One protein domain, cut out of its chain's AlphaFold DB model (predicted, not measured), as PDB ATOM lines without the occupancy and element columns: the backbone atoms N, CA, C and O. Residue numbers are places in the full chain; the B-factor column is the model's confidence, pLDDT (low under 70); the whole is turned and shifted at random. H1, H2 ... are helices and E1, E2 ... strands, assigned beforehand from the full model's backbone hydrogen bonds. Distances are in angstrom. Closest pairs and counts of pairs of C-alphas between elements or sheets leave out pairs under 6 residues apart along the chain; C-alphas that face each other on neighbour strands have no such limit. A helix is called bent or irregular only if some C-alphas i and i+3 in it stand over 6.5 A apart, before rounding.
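What this domain is: This is residues 440 to 618 of the 752 residues of an uncharacterized protein of Candidatus Heimdallarchaeota archaeon LC_3 (UniProt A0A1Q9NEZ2). A twisted sheet of four strands makes the middle of the domain, with the long helix H2 and the shorter H8 over one face and H3 over the other. The helical hairpin H6 and H7 packs on H2, with little H1 packed on H6, while the two short helices H4 and H5 lie far from the middle, H4 packed on H3. The printed part has 179 residues with eight named helices and four named strands, in the order H1 H2 E1 E2 E3 H3 E4 H4 H5 H6 H7 H8; the class is mixed, helices and strands. The sheet runs E1 E2 E3 E4 and is mixed, with E3 and E4 parallel and the other neighbours antiparallel. The whole is compact, with a radius of gyration of the C-alphas of 15.8 A and spans of 43 by 38 by 25 A.

Where its parts are: H1, residues 440 to 444, begins at C-alpha 440 at (-24.115, -19.926, 42.116). H2, residues 451 to 470, is the longest helix by residues and measures 28.4 A. E1 is residues 476 to 481, E2 residues 494 to 498, and E3 residues 508 to 515, 23.3 A long from C-alpha 508 at (9.442, -21.550, 41.355). H3, residues 525 to 537, measures 19.6 A. E4, residues 541 to 546, measures 16.8 A. H4 is residues 552 to 556 and H5 residues 559 to 562. H6, residues 573 to 589, measures 22.0 A; it has a kink of 58 degrees near residue 583 and is irregular, C-alphas 583 and 586 being 8.0 A apart. H7, residues 595 to 605, measures 15.3 A, and H8, residues 609 to 617, 11.9 A, ending at C-alpha 617 at (8.936, -27.972, 45.460).

How they stand to each other: E1 E2 E3 form a meander, each strand the antiparallel neighbour of the one before. In the hairpin E1 and E2, N 480 and O 495 are 2.9 A apart; in the hairpin E2 and E3, N 512 and O 494 are 2.8 A apart. E3, H3 and E4 form a strand-helix-strand unit, two parallel neighbour strands with a helix between, and its crossover is right-handed; N 545 and O 513 are 2.8 A apart. Helices on both faces of the sheet give three layers. H2 lies over E2, along the strands at 3 degrees on the local plane, at a height over the sheet of 7.2 A. H8, on the same face, lies over E3 at a height of 7.8 A. H3, on the opposite face, lies over E3 and E4 at a height of 10.4 A. With its residues 457 to 465 alone, H2 touches H6, the closest C-alphas being those of Ala 461 and Leu 583, 5.2 A apart. H2 touches H7 at a steep tilt of 42 degrees, opposite ways; the C-alphas of Val 469 and Pro 595 come closest, at 4.8 A. In the helical hairpin H6 and H7, the closest C-alphas are those of Gln 575 and Ile 605, 4.3 A apart. H1 touches H6, closest at the C-alphas of Ala 441 and Ala 577, 4.2 A apart. H3 touches H4, closest at the C-alphas of Val 528 and Lys 554, 6.5 A apart, and is close to but not clearly touching H5. In H1, H2, H7 and H8 every O i to N i+4 pair is within hydrogen-bond range; H3 has 8 of 9, H6 11 of 13 and H4 0 of 1, with 2 of 2 O i to N i+3 pairs, while H5 is too short for an O i to N i+4 pair.

The domain as a whole: The two C-alphas farthest apart, those of Asn 448 and Thr 503, are 47.9 A apart. The printed part has no cut. The link from E1 to E2, residues 482 to 493, is long. Residues 586 to 591, of which 586 to 589 belong to H6, stand free. The mean pLDDT of the printed part is 87.6; residues 500 to 506 and residue 618 are under 70.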
ATOM      1  N   PHE A 440     -25.455 -20.484  42.295       92.94
ATOM      2  CA  PHE A 440     -24.115 -19.926  42.116       92.94
ATOM      3  C   PHE A 440     -23.451 -20.442  40.837       92.94
ATOM      4  O   PHE A 440     -22.876 -19.650  40.092       92.94
ATOM      5  N   ALA A 441     -23.564 -21.738  40.529       93.06
ATOM      6  CA  ALA A 441     -23.030 -22.288  39.285       93.06
ATOM      7  C   ALA A 441     -23.708 -21.663  38.053       93.06
ATOM      8  O   ALA A 441     -23.020 -21.245  37.124       93.06
ATOM      9  N   GLN A 442     -25.037 -21.511  38.065       91.12
ATOM     10  CA  GLN A 442     -25.769 -20.809  37.004       91.12
ATOM     11  C   GLN A 442     -25.334 -19.347  36.881       91.12
ATOM     12  O   GLN A 442     -25.163 -18.844  35.769       91.12
ATOM     13  N   LYS A 443     -25.102 -18.665  38.010       89.62
ATOM     14  CA  LYS A 443     -24.647 -17.274  38.005       89.62
ATOM     15  C   LYS A 443     -23.240 -17.117  37.436       89.62
ATOM     16  O   LYS A 443     -22.987 -16.136  36.737       89.62
ATOM     17  N   LEU A 444     -22.351 -18.086  37.664       92.19
ATOM     18  CA  LEU A 444     -21.014 -18.085  37.068       92.19
ATOM     19  C   LEU A 444     -21.066 -18.025  35.539       92.19
ATOM     20  O   LEU A 444     -20.149 -17.478  34.942       92.19
ATOM     21  N   VAL A 445     -22.109 -18.574  34.910       90.69
ATOM     22  CA  VAL A 445     -22.280 -18.639  33.448       90.69
ATOM     23  C   VAL A 445     -23.428 -17.757  32.938       90.69
ATOM     24  O   VAL A 445     -23.999 -18.033  31.882       90.69
ATOM     25  N   ASP A 446     -23.741 -16.675  33.663       87.44
ATOM     26  CA  ASP A 446     -24.797 -15.716  33.307       87.44
ATOM     27  C   ASP A 446     -24.636 -15.205  31.865       87.44
ATOM     28  O   ASP A 446     -23.555 -14.795  31.419       87.44
ATOM     29  N   GLU A 447     -25.749 -15.224  31.139       86.31
ATOM     30  CA  GLU A 447     -25.833 -14.843  29.738       86.31
ATOM     31  C   GLU A 447     -25.544 -13.381  29.451       86.31
ATOM     32  O   GLU A 447     -25.078 -13.049  28.361       86.31
ATOM     33  N   ASN A 448     -25.769 -12.526  30.440       88.69
ATOM     34  CA  ASN A 448     -25.576 -11.090  30.315       88.69
ATOM     35  C   ASN A 448     -24.101 -10.681  30.437       88.69
ATOM     36  O   ASN A 448     -23.764  -9.514  30.237       88.69
ATOM     37  N   ILE A 449     -23.207 -11.620  30.766       87.44
ATOM     38  CA  ILE A 449     -21.773 -11.367  30.906       87.44
ATOM     39  C   ILE A 449     -21.036 -12.071  29.767       87.44
ATOM     40  O   ILE A 449     -21.182 -13.275  29.573       87.44
ATOM     41  N   GLN A 450     -20.213 -11.339  29.015       90.19
ATOM     42  CA  GLN A 450     -19.371 -11.918  27.961       90.19
ATOM     43  C   GLN A 450     -18.316 -12.875  28.548       90.19
ATOM     44  O   GLN A 450     -17.741 -12.581  29.597       90.19
ATOM     45  N   ASP A 451     -18.002 -13.975  27.849       90.69
ATOM     46  CA  ASP A 451     -17.061 -15.019  28.315       90.69
ATOM     47  C   ASP A 451     -15.692 -14.460  28.734       90.69
ATOM     48  O   ASP A 451     -15.128 -14.861  29.757       90.69
ATOM     49  N   LYS A 452     -15.174 -13.485  27.974       90.38
ATOM     50  CA  LYS A 452     -13.915 -12.801  28.295       90.38
ATOM     51  C   LYS A 452     -13.995 -12.103  29.654       90.38
ATOM     52  O   LYS A 452     -13.132 -12.313  30.497       90.38
ATOM     53  N   ASN A 453     -15.053 -11.326  29.884       92.00
ATOM     54  CA  ASN A 453     -15.246 -10.602  31.140       92.00
ATOM     55  C   ASN A 453     -15.452 -11.566  32.315       92.00
ATOM     56  O   ASN A 453     -14.909 -11.326  33.387       92.00
ATOM     57  N   ARG A 454     -16.176 -12.675  32.106       92.94
ATOM     58  CA  ARG A 454     -16.339 -13.738  33.113       92.94
ATOM     59  C   ARG A 454     -15.004 -14.364  33.509       92.94
ATOM     60  O   ARG A 454     -14.727 -14.500  34.696       92.94
ATOM     61  N   SER A 455     -14.169 -14.696  32.525       95.00
ATOM     62  CA  SER A 455     -12.833 -15.258  32.768       95.00
ATOM     63  C   SER A 455     -11.964 -14.276  33.557       95.00
ATOM     64  O   SER A 455     -11.448 -14.636  34.609       95.00
ATOM     65  N   THR A 456     -11.925 -13.008  33.146       95.19
ATOM     66  CA  THR A 456     -11.174 -11.959  33.850       95.19
ATOM     67  C   THR A 456     -11.682 -11.701  35.275       95.19
ATOM     68  O   THR A 456     -10.886 -11.515  36.192       95.19
ATOM     69  N   GLN A 457     -12.995 -11.728  35.517       94.69
ATOM     70  CA  GLN A 457     -13.542 -11.622  36.878       94.69
ATOM     71  C   GLN A 457     -13.106 -12.797  37.760       94.69
ATOM     72  O   GLN A 457     -12.726 -12.592  38.913       94.69
ATOM     73  N   ALA A 458     -13.107 -14.015  37.213       96.19
ATOM     74  CA  ALA A 458     -12.615 -15.193  37.916       96.19
ATOM     75  C   ALA A 458     -11.108 -15.124  38.204       96.19
ATOM     76  O   ALA A 458     -10.689 -15.482  39.302       96.19
ATOM     77  N   GLU A 459     -10.304 -14.604  37.275       96.75
ATOM     78  CA  GLU A 459      -8.872 -14.355  37.493       96.75
ATOM     79  C   GLU A 459      -8.646 -13.424  38.691       96.75
ATOM     80  O   GLU A 459      -7.875 -13.754  39.595       96.75
ATOM     81  N   PHE A 460      -9.357 -12.293  38.750       96.25
ATOM     82  CA  PHE A 460      -9.243 -11.357  39.870       96.25
ATOM     83  C   PHE A 460      -9.721 -11.954  41.196       96.25
ATOM     84  O   PHE A 460      -9.068 -11.743  42.220       96.25
ATOM     85  N   ALA A 461     -10.803 -12.737  41.185       95.81
ATOM     86  CA  ALA A 461     -11.283 -13.426  42.379       95.81
ATOM     87  C   ALA A 461     -10.228 -14.403  42.928       95.81
ATOM     88  O   ALA A 461      -9.906 -14.363  44.115       95.81
ATOM     89  N   LEU A 462      -9.619 -15.220  42.061       96.94
ATOM     90  CA  LEU A 462      -8.545 -16.137  42.454       96.94
ATOM     91  C   LEU A 462      -7.318 -15.389  42.983       96.94
ATOM     92  O   LEU A 462      -6.771 -15.767  44.016       96.94
ATOM     93  N   ILE A 463      -6.907 -14.301  42.325       95.62
ATOM     94  CA  ILE A 463      -5.799 -13.459  42.795       95.62
ATOM     95  C   ILE A 463      -6.077 -12.924  44.199       95.62
ATOM     96  O   ILE A 463      -5.180 -12.950  45.043       95.62
ATOM     97  N   ASN A 464      -7.294 -12.443  44.455       94.94
ATOM     98  CA  ASN A 464      -7.668 -11.918  45.762       94.94
ATOM     99  C   ASN A 464      -7.594 -13.007  46.836       94.94
ATOM    100  O   ASN A 464      -6.948 -12.783  47.858       94.94
ATOM    101  N   LEU A 465      -8.142 -14.201  46.587       96.06
ATOM    102  CA  LEU A 465      -8.052 -15.320  47.533       96.06
ATOM    103  C   LEU A 465      -6.598 -15.730  47.811       96.06
ATOM    104  O   LEU A 465      -6.194 -15.851  48.966       96.06
ATOM    105  N   ILE A 466      -5.776 -15.880  46.770       94.88
ATOM    106  CA  ILE A 466      -4.375 -16.304  46.923       94.88
ATOM    107  C   ILE A 466      -3.562 -15.233  47.663       94.88
ATOM    108  O   ILE A 466      -2.684 -15.568  48.455       94.88
ATOM    109  N   LYS A 467      -3.870 -13.942  47.477       93.62
ATOM    110  CA  LYS A 467      -3.270 -12.860  48.273       93.62
ATOM    111  C   LYS A 467      -3.635 -12.952  49.757       93.62
ATOM    112  O   LYS A 467      -2.777 -12.645  50.578       93.62
ATOM    113  N   GLN A 468      -4.845 -13.389  50.108       94.06
ATOM    114  CA  GLN A 468      -5.199 -13.617  51.514       94.06
ATOM    115  C   GLN A 468      -4.417 -14.797  52.100       94.06
ATOM    116  O   GLN A 468      -3.837 -14.667  53.175       94.06
ATOM    117  N   VAL A 469      -4.299 -15.906  51.361       91.00
ATOM    118  CA  VAL A 469      -3.489 -17.068  51.781       91.00
ATOM    119  C   VAL A 469      -2.003 -16.712  51.901       91.00
ATOM    120  O   VAL A 469      -1.335 -17.134  52.844       91.00
ATOM    121  N   LYS A 470      -1.470 -15.874  51.002       89.81
ATOM    122  CA  LYS A 470      -0.087 -15.370  51.058       89.81
ATOM    123  C   LYS A 470       0.251 -14.718  52.402       89.81
ATOM    124  O   LYS A 470       1.382 -14.850  52.861       89.81
ATOM    125  N   ASN A 471      -0.700 -14.035  53.041       85.00
ATOM    126  CA  ASN A 471      -0.458 -13.357  54.319       85.00
ATOM    127  C   ASN A 471      -0.067 -14.329  55.446       85.00
ATOM    128  O   ASN A 471       0.582 -13.915  56.403       85.00
ATOM    129  N   VAL A 472      -0.431 -15.612  55.326       83.94
ATOM    130  CA  VAL A 472      -0.128 -16.665  56.311       83.94
ATOM    131  C   VAL A 472       0.793 -17.763  55.765       83.94
ATOM    132  O   VAL A 472       1.375 -18.519  56.541       83.94
ATOM    133  N   ASN A 473       0.973 -17.837  54.442       82.12
ATOM    134  CA  ASN A 473       1.858 -18.788  53.774       82.12
ATOM    135  C   ASN A 473       3.085 -18.080  53.176       82.12
ATOM    136  O   ASN A 473       3.065 -17.572  52.053       82.12
ATOM    137  N   SER A 474       4.189 -18.107  53.930       78.94
ATOM    138  CA  SER A 474       5.451 -17.442  53.573       78.94
ATOM    139  C   SER A 474       6.157 -17.999  52.327       78.94
ATOM    140  O   SER A 474       7.109 -17.387  51.838       78.94
ATOM    141  N   ALA A 475       5.710 -19.139  51.785       81.19
ATOM    142  CA  ALA A 475       6.248 -19.672  50.537       81.19
ATOM    143  C   ALA A 475       5.867 -18.793  49.334       81.19
ATOM    144  O   ALA A 475       6.661 -18.670  48.398       81.19
ATOM    145  N   ILE A 476       4.689 -18.158  49.375       86.75
ATOM    146  CA  ILE A 476       4.151 -17.321  48.300       86.75
ATOM    147  C   ILE A 476       4.734 -15.913  48.413       86.75
ATOM    148  O   ILE A 476       4.523 -15.201  49.390       86.75
ATOM    149  N   THR A 477       5.442 -15.461  47.383       85.38
ATOM    150  CA  THR A 477       6.133 -14.159  47.404       85.38
ATOM    151  C   THR A 477       5.531 -13.121  46.483       85.38
ATOM    152  O   THR A 477       5.494 -11.941  46.839       85.38
ATOM    153  N   ASP A 478       4.967 -13.536  45.354       88.19
ATOM    154  CA  ASP A 478       4.331 -12.637  44.395       88.19
ATOM    155  C   ASP A 478       3.095 -13.305  43.789       88.19
ATOM    156  O   ASP A 478       3.092 -14.511  43.549       88.19
ATOM    157  N   VAL A 479       2.046 -12.514  43.556       91.94
ATOM    158  CA  VAL A 479       0.806 -12.944  42.892       91.94
ATOM    159  C   VAL A 479       0.366 -11.812  41.973       91.94
ATOM    160  O   VAL A 479       0.062 -10.713  42.449       91.94
ATOM    161  N   LYS A 480       0.356 -12.052  40.658       93.25
ATOM    162  CA  LYS A 480       0.108 -11.016  39.642       93.25
ATOM    163  C   LYS A 480      -0.846 -11.497  38.554       93.25
ATOM    164  O   LYS A 480      -0.807 -12.655  38.157       93.25
ATOM    165  N   HIS A 481      -1.663 -10.574  38.058       94.06
ATOM    166  CA  HIS A 481      -2.476 -10.760  36.856       94.06
ATOM    167  C   HIS A 481      -1.602 -10.576  35.615       94.06
ATOM    168  O   HIS A 481      -0.845  -9.605  35.560       94.06
ATOM    169  N   GLU A 482      -1.674 -11.502  34.657       89.12
ATOM    170  CA  GLU A 482      -1.079 -11.351  33.319       89.12
ATOM    171  C   GLU A 482       0.399 -10.874  33.287       89.12
ATOM    172  O   GLU A 482       0.808 -10.080  32.429       89.12
ATOM    173  N   LYS A 483       1.240 -11.356  34.219       89.56
ATOM    174  CA  LYS A 483       2.668 -10.980  34.294       89.56
ATOM    175  C   LYS A 483       3.406 -11.501  33.047       89.56
ATOM    176  O   LYS A 483       3.430 -12.713  32.847       89.56
ATOM    177  N   PRO A 484       4.048 -10.642  32.229       87.12
ATOM    178  CA  PRO A 484       4.898 -11.114  31.141       87.12
ATOM    179  C   PRO A 484       6.076 -11.912  31.702       87.12
ATOM    180  O   PRO A 484       6.775 -11.437  32.602       87.12
ATOM    181  N   ILE A 485       6.306 -13.105  31.163       82.56
ATOM    182  CA  ILE A 485       7.436 -13.958  31.525       82.56
ATOM    183  C   ILE A 485       8.216 -14.402  30.285       82.56
ATOM    184  O   ILE A 485       7.675 -14.523  29.181       82.56
ATOM    185  N   GLY A 486       9.513 -14.638  30.485       78.00
ATOM    186  CA  GLY A 486      10.403 -15.146  29.449       78.00
ATOM    187  C   GLY A 486      10.762 -14.148  28.354       78.00
ATOM    188  O   GLY A 486      10.348 -12.993  28.349       78.00
ATOM    189  N   LYS A 487      11.533 -14.621  27.369       74.75
ATOM    190  CA  LYS A 487      11.972 -13.802  26.222       74.75
ATOM    191  C   LYS A 487      10.837 -13.471  25.246       74.75
ATOM    192  O   LYS A 487      10.942 -12.508  24.498       74.75
ATOM    193  N   LYS A 488       9.772 -14.280  25.235       77.50
ATOM    194  CA  LYS A 488       8.600 -14.106  24.362       77.50
ATOM    195  C   LYS A 488       7.516 -13.209  24.978       77.50
ATOM    196  O   LYS A 488       6.508 -12.977  24.319       77.50
ATOM    197  N   ASN A 489       7.706 -12.719  26.210       83.00
ATOM    198  CA  ASN A 489       6.726 -11.914  26.950       83.00
ATOM    199  C   ASN A 489       5.323 -12.551  27.003       83.00
ATOM    200  O   ASN A 489       4.312 -11.848  26.975       83.00
ATOM    201  N   LEU A 490       5.258 -13.885  27.067       86.12
ATOM    202  CA  LEU A 490       3.991 -14.600  27.202       86.12
ATOM    203  C   LEU A 490       3.446 -14.412  28.621       86.12
ATOM    204  O   LEU A 490       4.207 -14.192  29.561       86.12
ATOM    205  N   LYS A 491       2.123 -14.475  28.771       90.31
ATOM    206  CA  LYS A 491       1.430 -14.138  30.018       90.31
ATOM    207  C   LYS A 491       0.524 -15.293  30.460       90.31
ATOM    208  O   LYS A 491      -0.404 -15.620  29.706       90.31
ATOM    209  N   PRO A 492       0.764 -15.915  31.627       92.06
ATOM    210  CA  PRO A 492      -0.268 -16.703  32.288       92.06
ATOM    211  C   PRO A 492      -1.349 -15.766  32.833       92.06
ATOM    212  O   PRO A 492      -1.040 -14.629  33.189       92.06
ATOM    213  N   ASP A 493      -2.593 -16.231  32.915       94.25
ATOM    214  CA  ASP A 493      -3.697 -15.377  33.375       94.25
ATOM    215  C   ASP A 493      -3.497 -14.972  34.854       94.25
ATOM    216  O   ASP A 493      -3.572 -13.793  35.209       94.25
ATOM    217  N   VAL A 494      -3.111 -15.931  35.706       95.81
ATOM    218  CA  VAL A 494      -2.637 -15.680  37.077       95.81
ATOM    219  C   VAL A 494      -1.228 -16.244  37.251       95.81
ATOM    220  O   VAL A 494      -0.975 -17.419  36.994       95.81
ATOM    221  N   TYR A 495      -0.306 -15.405  37.713       94.88
ATOM    222  CA  TYR A 495       1.081 -15.753  38.008       94.88
ATOM    223  C   TYR A 495       1.309 -15.825  39.518       94.88
ATOM    224  O   TYR A 495       0.957 -14.880  40.229       94.88
ATOM    225  N   ILE A 496       1.964 -16.889  39.986       92.69
ATOM    226  CA  ILE A 496       2.386 -17.059  41.381       92.69
ATOM    227  C   ILE A 496       3.888 -17.345  41.420       92.69
ATOM    228  O   ILE A 496       4.394 -18.197  40.688       92.69
ATOM    229  N   GLU A 497       4.599 -16.644  42.297       89.88
ATOM    230  CA  GLU A 497       6.024 -16.852  42.552       89.88
ATOM    231  C   GLU A 497       6.237 -17.430  43.945       89.88
ATOM    232  O   GLU A 497       5.820 -16.835  44.945       89.88
ATOM    233  N   LEU A 498       6.922 -18.569  44.011       85.81
ATOM    234  CA  LEU A 498       7.323 -19.198  45.260       85.81
ATOM    235  C   LEU A 498       8.827 -19.004  45.466       85.81
ATOM    236  O   LEU A 498       9.630 -19.440  44.638       85.81
ATOM    237  N   PHE A 499       9.207 -18.360  46.569       73.00
ATOM    238  CA  PHE A 499      10.618 -18.103  46.901       73.00
ATOM    239  C   PHE A 499      11.063 -18.889  48.139       73.00
ATOM    240  O   PHE A 499      12.185 -19.390  48.182       73.00
ATOM    241  N   GLY A 500      10.192 -19.040  49.146       57.38
ATOM    242  CA  GLY A 500      10.580 -19.553  50.465       57.38
ATOM    243  C   GLY A 500      11.797 -18.817  51.065       57.38
ATOM    244  O   GLY A 500      12.304 -17.842  50.519       57.38
ATOM    245  N   ARG A 501      12.336 -19.295  52.191       49.41
ATOM    246  CA  ARG A 501      13.637 -18.832  52.730       49.41
ATOM    247  C   ARG A 501      14.837 -19.391  51.931       49.41
ATOM    248  O   ARG A 501      15.822 -19.824  52.525       49.41
ATOM    249  N   LEU A 502      14.756 -19.478  50.600       51.25
ATOM    250  CA  LEU A 502      15.744 -20.160  49.750       51.25
ATOM    251  C   LEU A 502      16.461 -19.192  48.791       51.25
ATOM    252  O   LEU A 502      15.968 -18.118  48.469       51.25
ATOM    253  N   THR A 503      17.667 -19.570  48.354       51.31
ATOM    254  CA  THR A 503      18.521 -18.791  47.439       51.31
ATOM    255  C   THR A 503      17.875 -18.572  46.059       51.31
ATOM    256  O   THR A 503      17.116 -19.415  45.584       51.31
ATOM    257  N   LEU A 504      18.249 -17.477  45.373       53.03
ATOM    258  CA  LEU A 504      17.766 -17.042  44.039       53.03
ATOM    259  C   LEU A 504      17.733 -18.137  42.949       53.03
ATOM    260  O   LEU A 504      17.018 -18.002  41.962       53.03
ATOM    261  N   SER A 505      18.483 -19.229  43.107       53.84
ATOM    262  CA  SER A 505      18.505 -20.373  42.188       53.84
ATOM    263  C   SER A 505      17.339 -21.363  42.369       53.84
ATOM    264  O   SER A 505      17.307 -22.380  41.681       53.84
ATOM    265  N   LYS A 506      16.413 -21.126  43.313       64.44
ATOM    266  CA  LYS A 506      15.298 -22.034  43.655       64.44
ATOM    267  C   LYS A 506      13.902 -21.411  43.508       64.44
ATOM    268  O   LYS A 506      12.938 -22.013  43.970       64.44
ATOM    269  N   VAL A 507      13.787 -20.244  42.868       79.12
ATOM    270  CA  VAL A 507      12.484 -19.608  42.604       79.12
ATOM    271  C   VAL A 507      11.643 -20.509  41.714       79.12
ATOM    272  O   VAL A 507      12.114 -20.934  40.660       79.12
ATOM    273  N   LYS A 508      10.405 -20.771  42.130       86.88
ATOM    274  CA  LYS A 508       9.442 -21.550  41.355       86.88
ATOM    275  C   LYS A 508       8.307 -20.671  40.852       86.88
ATOM    276  O   LYS A 508       7.767 -19.860  41.603       86.88
ATOM    277  N   LYS A 509       7.960 -20.825  39.576       90.12
ATOM    278  CA  LYS A 509       6.947 -20.023  38.882       90.12
ATOM    279  C   LYS A 509       5.760 -20.884  38.487       90.12
ATOM    280  O   LYS A 509       5.910 -21.841  37.729       90.12
ATOM    281  N   ILE A 510       4.582 -20.509  38.962       92.38
ATOM    282  CA  ILE A 510       3.330 -21.213  38.687       92.38
ATOM    283  C   ILE A 510       2.420 -20.317  37.848       92.38
ATOM    284  O   ILE A 510       2.272 -19.128  38.137       92.38
ATOM    285  N   GLY A 511       1.798 -20.898  36.824       93.62
ATOM    286  CA  GLY A 511       0.705 -20.279  36.081       93.62
ATOM    287  C   GLY A 511      -0.640 -20.929  36.401       93.62
ATOM    288  O   GLY A 511      -0.741 -22.152  36.481       93.62
ATOM    289  N   ILE A 512      -1.688 -20.123  36.537       95.44
ATOM    290  CA  ILE A 512      -3.074 -20.596  36.481       95.44
ATOM    291  C   ILE A 512      -3.723 -19.987  35.243       95.44
ATOM    292  O   ILE A 512      -3.667 -18.774  35.040       95.44
ATOM    293  N   GLU A 513      -4.330 -20.835  34.421       95.50
ATOM    294  CA  GLU A 513      -5.048 -20.430  33.211       95.50
ATOM    295  C   GLU A 513      -6.549 -20.562  33.442       95.50
ATOM    296  O   GLU A 513      -7.043 -21.628  33.816       95.50
ATOM    297  N   VAL A 514      -7.280 -19.471  33.231       96.50
ATOM    298  CA  VAL A 514      -8.685 -19.324  33.606       96.50
ATOM    299  C   VAL A 514      -9.520 -19.051  32.362       96.50
ATOM    300  O   VAL A 514      -9.327 -18.055  31.664       96.50
ATOM    301  N   LYS A 515     -10.456 -19.950  32.049       95.50
ATOM    302  CA  LYS A 515     -11.329 -19.839  30.870       95.50
ATOM    303  C   LYS A 515     -12.748 -20.294  31.203       95.50
ATOM    304  O   LYS A 515     -13.048 -21.489  31.196       95.50
ATOM    305  N   ILE A 516     -13.610 -19.326  31.505       95.44
ATOM    306  CA  ILE A 516     -14.998 -19.529  31.933       95.44
ATOM    307  C   ILE A 516     -15.930 -19.215  30.762       95.44
ATOM    308  O   ILE A 516     -16.241 -18.055  30.487       95.44
ATOM    309  N   TYR A 517     -16.388 -20.260  30.078       91.12
ATOM    310  CA  TYR A 517     -17.319 -20.156  28.955       91.12
ATOM    311  C   TYR A 517     -18.741 -20.508  29.384       91.12
ATOM    312  O   TYR A 517     -18.942 -21.447  30.156       91.12
ATOM    313  N   ARG A 518     -19.722 -19.781  28.840       86.25
ATOM    314  CA  ARG A 518     -21.142 -20.149  28.924       86.25
ATOM    315  C   ARG A 518     -21.481 -21.200  27.873       86.25
ATOM    316  O   ARG A 518     -22.138 -22.188  28.176       86.25
ATOM    317  N   VAL A 519     -21.049 -20.955  26.634       75.12
ATOM    318  CA  VAL A 519     -21.301 -21.820  25.477       75.12
ATOM    319  C   VAL A 519     -19.966 -22.128  24.815       75.12
ATOM    320  O   VAL A 519     -19.285 -21.232  24.328       75.12
ATOM    321  N   GLY A 520     -19.579 -23.397  24.798       74.94
ATOM    322  CA  GLY A 520     -18.331 -23.836  24.187       74.94
ATOM    323  C   GLY A 520     -18.159 -25.340  24.325       74.94
ATOM    324  O   GLY A 520     -18.537 -25.916  25.341       74.94
ATOM    325  N   LYS A 521     -17.613 -25.987  23.291       82.56
ATOM    326  CA  LYS A 521     -17.299 -27.424  23.348       82.56
ATOM    327  C   LYS A 521     -15.960 -27.680  24.031       82.56
ATOM    328  O   LYS A 521     -15.832 -28.662  24.748       82.56
ATOM    329  N   GLU A 522     -14.986 -26.802  23.803       91.69
ATOM    330  CA  GLU A 522     -13.646 -26.889  24.375       91.69
ATOM    331  C   GLU A 522     -12.964 -25.514  24.431       91.69
ATOM    332  O   GLU A 522     -13.385 -24.573  23.755       91.69
ATOM    333  N   VAL A 523     -11.899 -25.399  25.230       90.69
ATOM    334  CA  VAL A 523     -11.015 -24.225  25.243       90.69
ATOM    335  C   VAL A 523     -10.269 -24.138  23.913       90.69
ATOM    336  O   VAL A 523      -9.673 -25.125  23.485       90.69
ATOM    337  N   GLU A 524     -10.247 -22.959  23.284       89.25
ATOM    338  CA  GLU A 524      -9.590 -22.773  21.984       89.25
ATOM    339  C   GLU A 524      -8.119 -23.227  21.981       89.25
ATOM    340  O   GLU A 524      -7.333 -22.871  22.867       89.25
ATOM    341  N   LYS A 525      -7.733 -23.936  20.911       88.81
ATOM    342  CA  LYS A 525      -6.385 -24.477  20.670       88.81
ATOM    343  C   LYS A 525      -5.259 -23.477  20.966       88.81
ATOM    344  O   LYS A 525      -4.306 -23.829  21.656       88.81
ATOM    345  N   LYS A 526      -5.405 -22.222  20.529       89.88
ATOM    346  CA  LYS A 526      -4.392 -21.164  20.703       89.88
ATOM    347  C   LYS A 526      -4.002 -20.921  22.169       89.88
ATOM    348  O   LYS A 526      -2.853 -20.597  22.456       89.88
ATOM    349  N   TYR A 527      -4.943 -21.076  23.109       89.12
ATOM    350  CA  TYR A 527      -4.655 -20.900  24.534       89.12
ATOM    351  C   TYR A 527      -3.887 -22.101  25.087       89.12
ATOM    352  O   TYR A 527      -2.960 -21.917  25.866       89.12
ATOM    353  N   VAL A 528      -4.208 -23.316  24.638       87.06
ATOM    354  CA  VAL A 528      -3.469 -24.528  25.023       87.06
ATOM    355  C   VAL A 528      -2.030 -24.472  24.488       87.06
ATOM    356  O   VAL A 528      -1.082 -24.686  25.238       87.06
ATOM    357  N   GLU A 529      -1.826 -24.049  23.243       87.81
ATOM    358  CA  GLU A 529      -0.482 -23.867  22.665       87.81
ATOM    359  C   GLU A 529       0.343 -22.783  23.385       87.81
ATOM    360  O   GLU A 529       1.547 -22.959  23.607       87.81
ATOM    361  N   LYS A 530      -0.303 -21.686  23.817       89.00
ATOM    362  CA  LYS A 530       0.323 -20.666  24.679       89.00
ATOM    363  C   LYS A 530       0.893 -21.311  25.944       89.00
ATOM    364  O   LYS A 530       2.033 -21.030  26.309       89.00
ATOM    365  N   THR A 531       0.134 -22.200  26.590       86.44
ATOM    366  CA  THR A 531       0.592 -22.874  27.815       86.44
ATOM    367  C   THR A 531       1.751 -23.831  27.595       86.44
ATOM    368  O   THR A 531       2.672 -23.851  28.410       86.44
ATOM    369  N   HIS A 532       1.766 -24.555  26.473       86.50
ATOM    370  CA  HIS A 532       2.900 -25.404  26.105       86.50
ATOM    371  C   HIS A 532       4.175 -24.560  25.959       86.50
ATOM    372  O   HIS A 532       5.218 -24.893  26.513       86.50
ATOM    373  N   SER A 533       4.072 -23.396  25.308       86.19
ATOM    374  CA  SER A 533       5.207 -22.473  25.182       86.19
ATOM    375  C   SER A 533       5.683 -21.919  26.533       86.19
ATOM    376  O   SER A 533       6.884 -21.744  26.726       86.19
ATOM    377  N   LEU A 534       4.760 -21.638  27.462       86.44
ATOM    378  CA  LEU A 534       5.082 -21.137  28.804       86.44
ATOM    379  C   LEU A 534       5.817 -22.196  29.648       86.44
ATOM    380  O   LEU A 534       6.804 -21.876  30.309       86.44
ATOM    381  N   ILE A 535       5.380 -23.457  29.613       87.56
ATOM    382  CA  ILE A 535       5.917 -24.531  30.470       87.56
ATOM    383  C   ILE A 535       7.265 -25.100  29.999       87.56
ATOM    384  O   ILE A 535       8.021 -25.681  30.782       87.56
ATOM    385  N   GLU A 536       7.583 -24.929  28.713       83.50
ATOM    386  CA  GLU A 536       8.853 -25.374  28.136       83.50
ATOM    387  C   GLU A 536      10.058 -24.626  28.713       83.50
ATOM    388  O   GLU A 536      11.127 -25.221  28.861       83.50
ATOM    389  N   LYS A 537       9.919 -23.325  29.010       76.50
ATOM    390  CA  LYS A 537      11.071 -22.470  29.352       76.50
ATOM    391  C   LYS A 537      10.849 -21.489  30.501       76.50
ATOM    392  O   LYS A 537      11.839 -21.076  31.100       76.50
ATOM    393  N   ASP A 538       9.605 -21.126  30.815       83.38
ATOM    394  CA  ASP A 538       9.323 -19.947  31.644       83.38
ATOM    395  C   ASP A 538       8.512 -20.240  32.923       83.38
ATOM    396  O   ASP A 538       8.638 -19.481  33.889       83.38
ATOM    397  N   LEU A 539       7.731 -21.329  32.961       87.81
ATOM    398  CA  LEU A 539       6.994 -21.820  34.136       87.81
ATOM    399  C   LEU A 539       7.517 -23.175  34.626       87.81
ATOM    400  O   LEU A 539       7.869 -24.057  33.840       87.81
ATOM    401  N   ASP A 540       7.494 -23.356  35.944       88.50
ATOM    402  CA  ASP A 540       7.757 -24.636  36.598       88.50
ATOM    403  C   ASP A 540       6.502 -25.509  36.670       88.50
ATOM    404  O   ASP A 540       6.625 -26.731  36.649       88.50
ATOM    405  N   TYR A 541       5.314 -24.898  36.734       90.88
ATOM    406  CA  TYR A 541       4.043 -25.613  36.836       90.88
ATOM    407  C   TYR A 541       2.876 -24.805  36.277       90.88
ATOM    408  O   TYR A 541       2.881 -23.570  36.332       90.88
ATOM    409  N   ILE A 542       1.859 -25.490  35.758       91.94
ATOM    410  CA  ILE A 542       0.635 -24.853  35.280       91.94
ATOM    411  C   ILE A 542      -0.616 -25.657  35.631       91.94
ATOM    412  O   ILE A 542      -0.621 -26.878  35.522       91.94
ATOM    413  N   THR A 543      -1.702 -24.984  36.006       93.31
ATOM    414  CA  THR A 543      -3.003 -25.621  36.272       93.31
ATOM    415  C   THR A 543      -4.141 -24.834  35.626       93.31
ATOM    416  O   THR A 543      -4.053 -23.616  35.465       93.31
ATOM    417  N   TRP A 544      -5.209 -25.520  35.224       94.69
ATOM    418  CA  TRP A 544      -6.339 -24.912  34.522       94.69
ATOM    419  C   TRP A 544      -7.573 -24.769  35.407       94.69
ATOM    420  O   TRP A 544      -7.903 -25.652  36.196       94.69
ATOM    421  N   VAL A 545      -8.304 -23.671  35.220       96.25
ATOM    422  CA  VAL A 545      -9.618 -23.376  35.800       96.25
ATOM    423  C   VAL A 545     -10.576 -23.069  34.660       96.25
ATOM    424  O   VAL A 545     -10.566 -21.981  34.091       96.25
ATOM    425  N   THR A 546     -11.396 -24.043  34.278       95.69
ATOM    426  CA  THR A 546     -12.268 -23.897  33.110       95.69
ATOM    427  C   THR A 546     -13.596 -24.617  33.275       95.69
ATOM    428  O   THR A 546     -13.674 -25.606  33.992       95.69
ATOM    429  N   THR A 547     -14.647 -24.121  32.623       94.44
ATOM    430  CA  THR A 547     -15.980 -24.750  32.600       94.44
ATOM    431  C   THR A 547     -16.155 -25.763  31.466       94.44
ATOM    432  O   THR A 547     -17.134 -26.503  31.459       94.44
ATOM    433  N   VAL A 548     -15.216 -25.832  30.516       92.19
ATOM    434  CA  VAL A 548     -15.265 -26.719  29.339       92.19
ATOM    435  C   VAL A 548     -13.958 -27.511  29.230       92.19
ATOM    436  O   VAL A 548     -12.934 -27.072  29.755       92.19
ATOM    437  N   PRO A 549     -13.927 -28.681  28.574       91.81
ATOM    438  CA  PRO A 549     -12.685 -29.429  28.424       91.81
ATOM    439  C   PRO A 549     -11.638 -28.648  27.613       91.81
ATOM    440  O   PRO A 549     -11.958 -27.852  26.734       91.81
ATOM    441  N   LEU A 550     -10.357 -28.897  27.878       89.50
ATOM    442  CA  LEU A 550      -9.270 -28.385  27.037       89.50
ATOM    443  C   LEU A 550      -9.247 -29.092  25.672       89.50
ATOM    444  O   LEU A 550      -9.520 -30.296  25.611       89.50
ATOM    445  N   SER A 551      -8.841 -28.375  24.617       86.38
ATOM    446  CA  SER A 551      -8.683 -28.940  23.269       86.38
ATOM    447  C   SER A 551      -7.760 -30.163  23.233       86.38
ATOM    448  O   SER A 551      -6.820 -30.280  24.028       86.38
ATOM    449  N   ARG A 552      -7.993 -31.064  22.267       80.56
ATOM    450  CA  ARG A 552      -7.226 -32.315  22.073       80.56
ATOM    451  C   ARG A 552      -5.715 -32.103  21.950       80.56
ATOM    452  O   ARG A 552      -4.956 -32.998  22.311       80.56
ATOM    453  N   VAL A 553      -5.287 -30.912  21.533       76.44
ATOM    454  CA  VAL A 553      -3.875 -30.505  21.438       76.44
ATOM    455  C   VAL A 553      -3.124 -30.652  22.761       76.44
ATOM    456  O   VAL A 553      -1.920 -30.871  22.753       76.44
ATOM    457  N   LYS A 554      -3.810 -30.670  23.912       74.12
ATOM    458  CA  LYS A 554      -3.184 -30.984  25.211       74.12
ATOM    459  C   LYS A 554      -2.439 -32.329  25.234       74.12
ATOM    460  O   LYS A 554      -1.518 -32.512  26.022       74.12
ATOM    461  N   HIS A 555      -2.845 -33.289  24.397       72.31
ATOM    462  CA  HIS A 555      -2.214 -34.608  24.309       72.31
ATOM    463  C   HIS A 555      -0.892 -34.592  23.532       72.31
ATOM    464  O   HIS A 555      -0.133 -35.554  23.623       72.31
ATOM    465  N   GLU A 556      -0.599 -33.501  22.821       77.75
ATOM    466  CA  GLU A 556       0.622 -33.301  22.033       77.75
ATOM    467  C   GLU A 556       1.811 -32.836  22.901       77.75
ATOM    468  O   GLU A 556       2.931 -32.716  22.410       77.75
ATOM    469  N   LEU A 557       1.598 -32.593  24.203       78.62
ATOM    470  CA  LEU A 557       2.657 -32.191  25.126       78.62
ATOM    471  C   LEU A 557       3.673 -33.328  25.345       78.62
ATOM    472  O   LEU A 557       3.300 -34.458  25.690       78.62
ATOM    473  N   HIS A 558       4.966 -33.012  25.204       79.06
ATOM    474  CA  HIS A 558       6.063 -33.956  25.428       79.06
ATOM    475  C   HIS A 558       5.986 -34.585  26.828       79.06
ATOM    476  O   HIS A 558       5.669 -33.910  27.809       79.06
ATOM    477  N   GLN A 559       6.296 -35.879  26.946       75.75
ATOM    478  CA  GLN A 559       6.056 -36.647  28.175       75.75
ATOM    479  C   GLN A 559       6.791 -36.081  29.399       75.75
ATOM    480  O   GLN A 559       6.210 -36.036  30.479       75.75
ATOM    481  N   SER A 560       7.996 -35.539  29.210       77.81
ATOM    482  CA  SER A 560       8.784 -34.871  30.260       77.81
ATOM    483  C   SER A 560       8.186 -33.556  30.783       77.81
ATOM    484  O   SER A 560       8.662 -33.024  31.780       77.81
ATOM    485  N   LEU A 561       7.189 -32.986  30.101       80.56
ATOM    486  CA  LEU A 561       6.507 -31.755  30.517       80.56
ATOM    487  C   LEU A 561       5.156 -32.037  31.181       80.56
ATOM    488  O   LEU A 561       4.599 -31.138  31.805       80.56
ATOM    489  N   LYS A 562       4.635 -33.267  31.084       80.75
ATOM    490  CA  LYS A 562       3.336 -33.640  31.669       80.75
ATOM    491  C   LYS A 562       3.334 -33.540  33.193       80.75
ATOM    492  O   LYS A 562       2.327 -33.135  33.752       80.75
ATOM    493  N   GLU A 563       4.463 -33.822  33.843       80.50
ATOM    494  CA  GLU A 563       4.629 -33.701  35.303       80.50
ATOM    495  C   GLU A 563       4.521 -32.254  35.807       80.50
ATOM    496  O   GLU A 563       4.243 -32.020  36.977       80.50
ATOM    497  N   LYS A 564       4.701 -31.267  34.921       85.25
ATOM    498  CA  LYS A 564       4.545 -29.846  35.246       85.25
ATOM    499  C   LYS A 564       3.098 -29.359  35.084       85.25
ATOM    500  O   LYS A 564       2.801 -28.203  35.382       85.25
ATOM    501  N   VAL A 565       2.199 -30.191  34.562       87.25
ATOM    502  CA  VAL A 565       0.797 -29.828  34.332       87.25
ATOM    503  C   VAL A 565      -0.064 -30.432  35.432       87.25
ATOM    504  O   VAL A 565      -0.189 -31.648  35.536       87.25
ATOM    505  N   GLY A 566      -0.688 -29.564  36.219       86.69
ATOM    506  CA  GLY A 566      -1.684 -29.922  37.219       86.69
ATOM    507  C   GLY A 566      -3.043 -30.250  36.602       86.69
ATOM    508  O   GLY A 566      -3.171 -30.980  35.615       86.69
ATOM    509  N   ARG A 567      -4.112 -29.691  37.176       89.00
ATOM    510  CA  ARG A 567      -5.478 -29.972  36.725       89.00
ATOM    511  C   ARG A 567      -5.691 -29.555  35.266       89.00
ATOM    512  O   ARG A 567      -5.395 -28.429  34.878       89.00
ATOM    513  N   THR A 568      -6.311 -30.446  34.488       89.31
ATOM    514  CA  THR A 568      -6.770 -30.191  33.104       89.31
ATOM    515  C   THR A 568      -8.250 -30.514  32.873       89.31
ATOM    516  O   THR A 568      -8.774 -30.280  31.781       89.31
ATOM    517  N   ALA A 569      -8.925 -31.083  33.875       90.44
ATOM    518  CA  ALA A 569     -10.352 -31.368  33.832       90.44
ATOM    519  C   ALA A 569     -11.175 -30.083  34.055       90.44
ATOM    520  O   ALA A 569     -10.727 -29.205  34.800       90.44
ATOM    521  N   PRO A 570     -12.365 -29.968  33.435       94.12
ATOM    522  CA  PRO A 570     -13.276 -28.867  33.717       94.12
ATOM    523  C   PRO A 570     -13.787 -28.914  35.162       94.12
ATOM    524  O   PRO A 570     -13.831 -29.972  35.791       94.12
ATOM    525  N   LEU A 571     -14.188 -27.750  35.668       95.81
ATOM    526  CA  LEU A 571     -14.784 -27.568  36.984       95.81
ATOM    527  C   LEU A 571     -16.103 -28.341  37.089       95.81
ATOM    528  O   LEU A 571     -16.980 -28.190  36.233       95.81
ATOM    529  N   SER A 572     -16.278 -29.096  38.173       95.62
ATOM    530  CA  SER A 572     -17.591 -29.640  38.541       95.62
ATOM    531  C   SER A 572     -18.570 -28.517  38.918       95.62
ATOM    532  O   SER A 572     -18.151 -27.396  39.206       95.62
ATOM    533  N   THR A 573     -19.876 -28.802  38.960       95.31
ATOM    534  CA  THR A 573     -20.902 -27.817  39.359       95.31
ATOM    535  C   THR A 573     -20.623 -27.206  40.737       95.31
ATOM    536  O   THR A 573     -20.757 -26.000  40.908       95.31
ATOM    537  N   ASP A 574     -20.167 -28.015  41.696       96.69
ATOM    538  CA  ASP A 574     -19.775 -27.546  43.031       96.69
ATOM    539  C   ASP A 574     -18.577 -26.583  42.963       96.69
ATOM    540  O   ASP A 574     -18.629 -25.464  43.473       96.69
ATOM    541  N   GLN A 575     -17.529 -26.948  42.220       97.31
ATOM    542  CA  GLN A 575     -16.356 -26.088  42.037       97.31
ATOM    543  C   GLN A 575     -16.705 -24.772  41.319       97.31
ATOM    544  O   GLN A 575     -16.151 -23.722  41.644       97.31
ATOM    545  N   GLN A 576     -17.634 -24.811  40.357       97.00
ATOM    546  CA  GLN A 576     -18.168 -23.615  39.698       97.00
ATOM    547  C   GLN A 576     -18.927 -22.725  40.686       97.00
ATOM    548  O   GLN A 576     -18.739 -21.507  40.684       97.00
ATOM    549  N   ALA A 577     -19.739 -23.315  41.562       97.00
ATOM    550  CA  ALA A 577     -20.457 -22.575  42.586       97.00
ATOM    551  C   ALA A 577     -19.504 -21.859  43.551       97.00
ATOM    552  O   ALA A 577     -19.669 -20.668  43.806       97.00
ATOM    553  N   TYR A 578     -18.460 -22.546  44.018       97.62
ATOM    554  CA  TYR A 578     -17.448 -21.955  44.894       97.62
ATOM    555  C   TYR A 578     -16.587 -20.899  44.201       97.62
ATOM    556  O   TYR A 578     -16.226 -19.899  44.825       97.62
ATOM    557  N   LEU A 579     -16.318 -21.054  42.902       97.31
ATOM    558  CA  LEU A 579     -15.708 -19.983  42.123       97.31
ATOM    559  C   LEU A 579     -16.645 -18.773  42.082       97.31
ATOM    560  O   LEU A 579     -16.218 -17.671  42.403       97.31
ATOM    561  N   SER A 580     -17.935 -18.961  41.793       95.69
ATOM    562  CA  SER A 580     -18.906 -17.861  41.831       95.69
ATOM    563  C   SER A 580     -19.028 -17.219  43.215       95.69
ATOM    564  O   SER A 580     -19.171 -16.000  43.296       95.69
ATOM    565  N   LEU A 581     -18.960 -18.002  44.295       94.50
ATOM    566  CA  LEU A 581     -18.933 -17.482  45.661       94.50
ATOM    567  C   LEU A 581     -17.719 -16.572  45.864       94.50
ATOM    568  O   LEU A 581     -17.874 -15.495  46.428       94.50
ATOM    569  N   ALA A 582     -16.544 -16.957  45.355       95.62
ATOM    570  CA  ALA A 582     -15.349 -16.115  45.387       95.62
ATOM    571  C   ALA A 582     -15.555 -14.785  44.646       95.62
ATOM    572  O   ALA A 582     -15.193 -13.735  45.172       95.62
ATOM    573  N   LEU A 583     -16.172 -14.814  43.456       94.31
ATOM    574  CA  LEU A 583     -16.462 -13.608  42.668       94.31
ATOM    575  C   LEU A 583     -17.366 -12.626  43.429       94.31
ATOM    576  O   LEU A 583     -17.169 -11.416  43.346       94.31
ATOM    577  N   TYR A 584     -18.357 -13.140  44.161       91.25
ATOM    578  CA  TYR A 584     -19.362 -12.325  44.849       91.25
ATOM    579  C   TYR A 584     -19.142 -12.216  46.365       91.25
ATOM    580  O   TYR A 584     -20.007 -11.684  47.063       91.25
ATOM    581  N   PHE A 585     -17.995 -12.670  46.885       91.06
ATOM    582  CA  PHE A 585     -17.746 -12.782  48.324       91.06
ATOM    583  C   PHE A 585     -17.956 -11.446  49.042       91.06
ATOM    584  O   PHE A 585     -18.760 -11.345  49.962       91.06
ATOM    585  N   GLU A 586     -17.306 -10.378  48.578       88.56
ATOM    586  CA  GLU A 586     -17.433  -9.050  49.187       88.56
ATOM    587  C   GLU A 586     -18.851  -8.485  49.073       88.56
ATOM    588  O   GLU A 586     -19.338  -7.810  49.981       88.56
ATOM    589  N   GLN A 587     -19.553  -8.778  47.977       85.00
ATOM    590  CA  GLN A 587     -20.933  -8.337  47.802       85.00
ATOM    591  C   GLN A 587     -21.862  -9.008  48.821       85.00
ATOM    592  O   GLN A 587     -22.776  -8.343  49.323       85.00
ATOM    593  N   ILE A 588     -21.614 -10.282  49.125       83.81
ATOM    594  CA  ILE A 588     -22.395 -11.112  50.044       83.81
ATOM    595  C   ILE A 588     -22.031 -10.840  51.504       83.81
ATOM    596  O   ILE A 588     -22.912 -10.659  52.331       83.81
ATOM    597  N   PHE A 589     -20.749 -10.815  51.850       83.94
ATOM    598  CA  PHE A 589     -20.312 -10.737  53.246       83.94
ATOM    599  C   PHE A 589     -19.955  -9.312  53.680       83.94
ATOM    600  O   PHE A 589     -19.726  -9.076  54.862       83.94
ATOM    601  N   LYS A 590     -19.926  -8.351  52.743       84.62
ATOM    602  CA  LYS A 590     -19.535  -6.945  52.970       84.62
ATOM    603  C   LYS A 590     -18.136  -6.790  53.581       84.62
ATOM    604  O   LYS A 590     -17.850  -5.790  54.232       84.62
ATOM    605  N   ARG A 591     -17.264  -7.775  53.345       89.88
ATOM    606  CA  ARG A 591     -15.859  -7.813  53.767       89.88
ATOM    607  C   ARG A 591     -15.038  -8.707  52.839       89.88
ATOM    608  O   ARG A 591     -15.601  -9.513  52.102       89.88
ATOM    609  N   GLN A 592     -13.717  -8.587  52.926       91.25
ATOM    610  CA  GLN A 592     -12.779  -9.535  52.320       91.25
ATOM    611  C   GLN A 592     -12.804 -10.880  53.076       91.25
ATOM    612  O   GLN A 592     -13.079 -10.876  54.285       91.25
ATOM    613  N   PRO A 593     -12.525 -12.010  52.402       92.75
ATOM    614  CA  PRO A 593     -12.325 -13.284  53.081       92.75
ATOM    615  C   PRO A 593     -11.065 -13.218  53.942       92.75
ATOM    616  O   PRO A 593     -10.062 -12.623  53.535       92.75
ATOM    617  N   ASP A 594     -11.109 -13.824  55.124       94.19
ATOM    618  CA  ASP A 594      -9.892 -14.031  55.905       94.19
ATOM    619  C   ASP A 594      -9.023 -15.149  55.279       94.19
ATOM    620  O   ASP A 594      -9.464 -15.837  54.350       94.19
ATOM    621  N   PRO A 595      -7.772 -15.353  55.732       93.38
ATOM    622  CA  PRO A 595      -6.903 -16.366  55.142       93.38
ATOM    623  C   PRO A 595      -7.445 -17.805  55.209       93.38
ATOM    624  O   PRO A 595      -7.223 -18.561  54.264       93.38
ATOM    625  N   ARG A 596      -8.165 -18.188  56.277       92.31
ATOM    626  CA  ARG A 596      -8.731 -19.543  56.434       92.31
ATOM    627  C   ARG A 596      -9.912 -19.744  55.493       92.31
ATOM    628  O   ARG A 596     -10.028 -20.779  54.846       92.31
ATOM    629  N   GLU A 597     -10.769 -18.738  55.383       94.44
ATOM    630  CA  GLU A 597     -11.878 -18.717  54.433       94.44
ATOM    631  C   GLU A 597     -11.388 -18.753  52.987       94.44
ATOM    632  O   GLU A 597     -11.934 -19.482  52.158       94.44
ATOM    633  N   ALA A 598     -10.330 -18.000  52.684       95.50
ATOM    634  CA  ALA A 598      -9.723 -18.000  51.364       95.50
ATOM    635  C   ALA A 598      -9.133 -19.371  51.008       95.50
ATOM    636  O   ALA A 598      -9.362 -19.860  49.901       95.50
ATOM    637  N   GLU A 599      -8.435 -20.015  51.948       94.69
ATOM    638  CA  GLU A 599      -7.936 -21.387  51.803       94.69
ATOM    639  C   GLU A 599      -9.091 -22.380  51.597       94.69
ATOM    640  O   GLU A 599      -9.057 -23.184  50.665       94.69
ATOM    641  N   PHE A 600     -10.162 -22.276  52.391       95.00
ATOM    642  CA  PHE A 600     -11.351 -23.116  52.250       95.00
ATOM    643  C   PHE A 600     -11.982 -22.999  50.855       95.00
ATOM    644  O   PHE A 600     -12.239 -24.015  50.206       95.00
ATOM    645  N   VAL A 601     -12.208 -21.774  50.367       96.44
ATOM    646  CA  VAL A 601     -12.820 -21.541  49.049       96.44
ATOM    647  C   VAL A 601     -11.904 -22.028  47.923       96.44
ATOM    648  O   VAL A 601     -12.378 -22.697  47.006       96.44
ATOM    649  N   LEU A 602     -10.593 -21.768  47.996       96.19
ATOM    650  CA  LEU A 602      -9.623 -22.269  47.013       96.19
ATOM    651  C   LEU A 602      -9.608 -23.802  46.953       96.19
ATOM    652  O   LEU A 602      -9.671 -24.375  45.862       96.19
ATOM    653  N   ASN A 603      -9.624 -24.467  48.109       95.19
ATOM    654  CA  ASN A 603      -9.700 -25.924  48.194       95.19
ATOM    655  C   ASN A 603     -10.988 -26.457  47.552       95.19
ATOM    656  O   ASN A 603     -10.940 -27.406  46.769       95.19
ATOM    657  N   ARG A 604     -12.130 -25.804  47.799       96.38
ATOM    658  CA  ARG A 604     -13.420 -26.168  47.188       96.38
ATOM    659  C   ARG A 604     -13.475 -25.938  45.678       96.38
ATOM    660  O   ARG A 604     -14.153 -26.690  44.990       96.38
ATOM    661  N   ILE A 605     -12.721 -24.980  45.135       96.38
ATOM    662  CA  ILE A 605     -12.551 -24.783  43.677       96.38
ATOM    663  C   ILE A 605     -11.647 -25.873  43.054       96.38
ATOM    664  O   ILE A 605     -11.617 -26.050  41.827       96.38
ATOM    665  N   GLY A 606     -10.924 -26.634  43.881       92.69
ATOM    666  CA  GLY A 606      -9.924 -27.615  43.456       92.69
ATOM    667  C   GLY A 606      -8.539 -27.006  43.215       92.69
ATOM    668  O   GLY A 606      -7.795 -27.507  42.377       92.69
ATOM    669  N   LEU A 607      -8.214 -25.907  43.901       92.50
ATOM    670  CA  LEU A 607      -6.914 -25.232  43.867       92.50
ATOM    671  C   LEU A 607      -6.277 -25.232  45.260       92.50
ATOM    672  O   LEU A 607      -6.130 -24.180  45.883       92.50
ATOM    673  N   ASN A 608      -5.896 -26.410  45.752       89.88
ATOM    674  CA  ASN A 608      -5.178 -26.499  47.017       89.88
ATOM    675  C   ASN A 608      -3.747 -25.977  46.853       89.88
ATOM    676  O   ASN A 608      -2.914 -26.577  46.173       89.88
ATOM    677  N   ILE A 609      -3.475 -24.830  47.469       86.81
ATOM    678  CA  ILE A 609      -2.192 -24.141  47.346       86.81
ATOM    679  C   ILE A 609      -1.058 -24.946  47.981       86.81
ATOM    680  O   ILE A 609       0.047 -24.941  47.443       86.81
ATOM    681  N   ASP A 610      -1.317 -25.673  49.068       84.31
ATOM    682  CA  ASP A 610      -0.295 -26.505  49.706       84.31
ATOM    683  C   ASP A 610       0.088 -27.691  48.821       84.31
ATOM    684  O   ASP A 610       1.276 -27.973  48.671       84.31
ATOM    685  N   ASP A 611      -0.893 -28.336  48.182       85.50
ATOM    686  CA  ASP A 611      -0.644 -29.436  47.243       85.50
ATOM    687  C   ASP A 611       0.158 -28.937  46.038       85.50
ATOM    688  O   ASP A 611       1.159 -29.542  45.668       85.50
ATOM    689  N   ILE A 612      -0.197 -27.767  45.493       85.44
ATOM    690  CA  ILE A 612       0.566 -27.137  44.407       85.44
ATOM    691  C   ILE A 612       2.001 -26.825  44.862       85.44
ATOM    692  O   ILE A 612       2.950 -27.042  44.111       85.44
ATOM    693  N   ILE A 613       2.208 -26.332  46.086       82.56
ATOM    694  CA  ILE A 613       3.562 -26.094  46.610       82.56
ATOM    695  C   ILE A 613       4.338 -27.414  46.723       82.56
ATOM    696  O   ILE A 613       5.515 -27.450  46.354       82.56
ATOM    697  N   ILE A 614       3.708 -28.491  47.197       81.69
ATOM    698  CA  ILE A 614       4.330 -29.817  47.318       81.69
ATOM    699  C   ILE A 614       4.695 -30.368  45.938       81.69
ATOM    700  O   ILE A 614       5.840 -30.773  45.753       81.69
ATOM    701  N   ASP A 615       3.788 -30.312  44.966       80.44
ATOM    702  CA  ASP A 615       4.022 -30.773  43.592       80.44
ATOM    703  C   ASP A 615       5.213 -30.049  42.948       80.44
ATOM    704  O   ASP A 615       6.015 -30.637  42.224       80.44
ATOM    705  N   VAL A 616       5.362 -28.755  43.239       81.69
ATOM    706  CA  VAL A 616       6.362 -27.892  42.596       81.69
ATOM    707  C   VAL A 616       7.714 -27.897  43.310       81.69
ATOM    708  O   VAL A 616       8.760 -27.698  42.681       81.69
ATOM    709  N   THR A 617       7.723 -28.092  44.629       73.75
ATOM    710  CA  THR A 617       8.936 -27.972  45.460       73.75
ATOM    711  C   THR A 617       9.389 -29.284  46.101       73.75
ATOM    712  O   THR A 617      10.521 -29.358  46.584       73.75
ATOM    713  N   GLY A 618       8.528 -30.304  46.131       69.81
ATOM    714  CA  GLY A 618       8.731 -31.560  46.854       69.81
ATOM    715  C   GLY A 618       8.720 -31.415  48.381       69.81
ATOM    716  O   GLY A 618       9.156 -32.329  49.080       69.81
TER     717      GLY A 618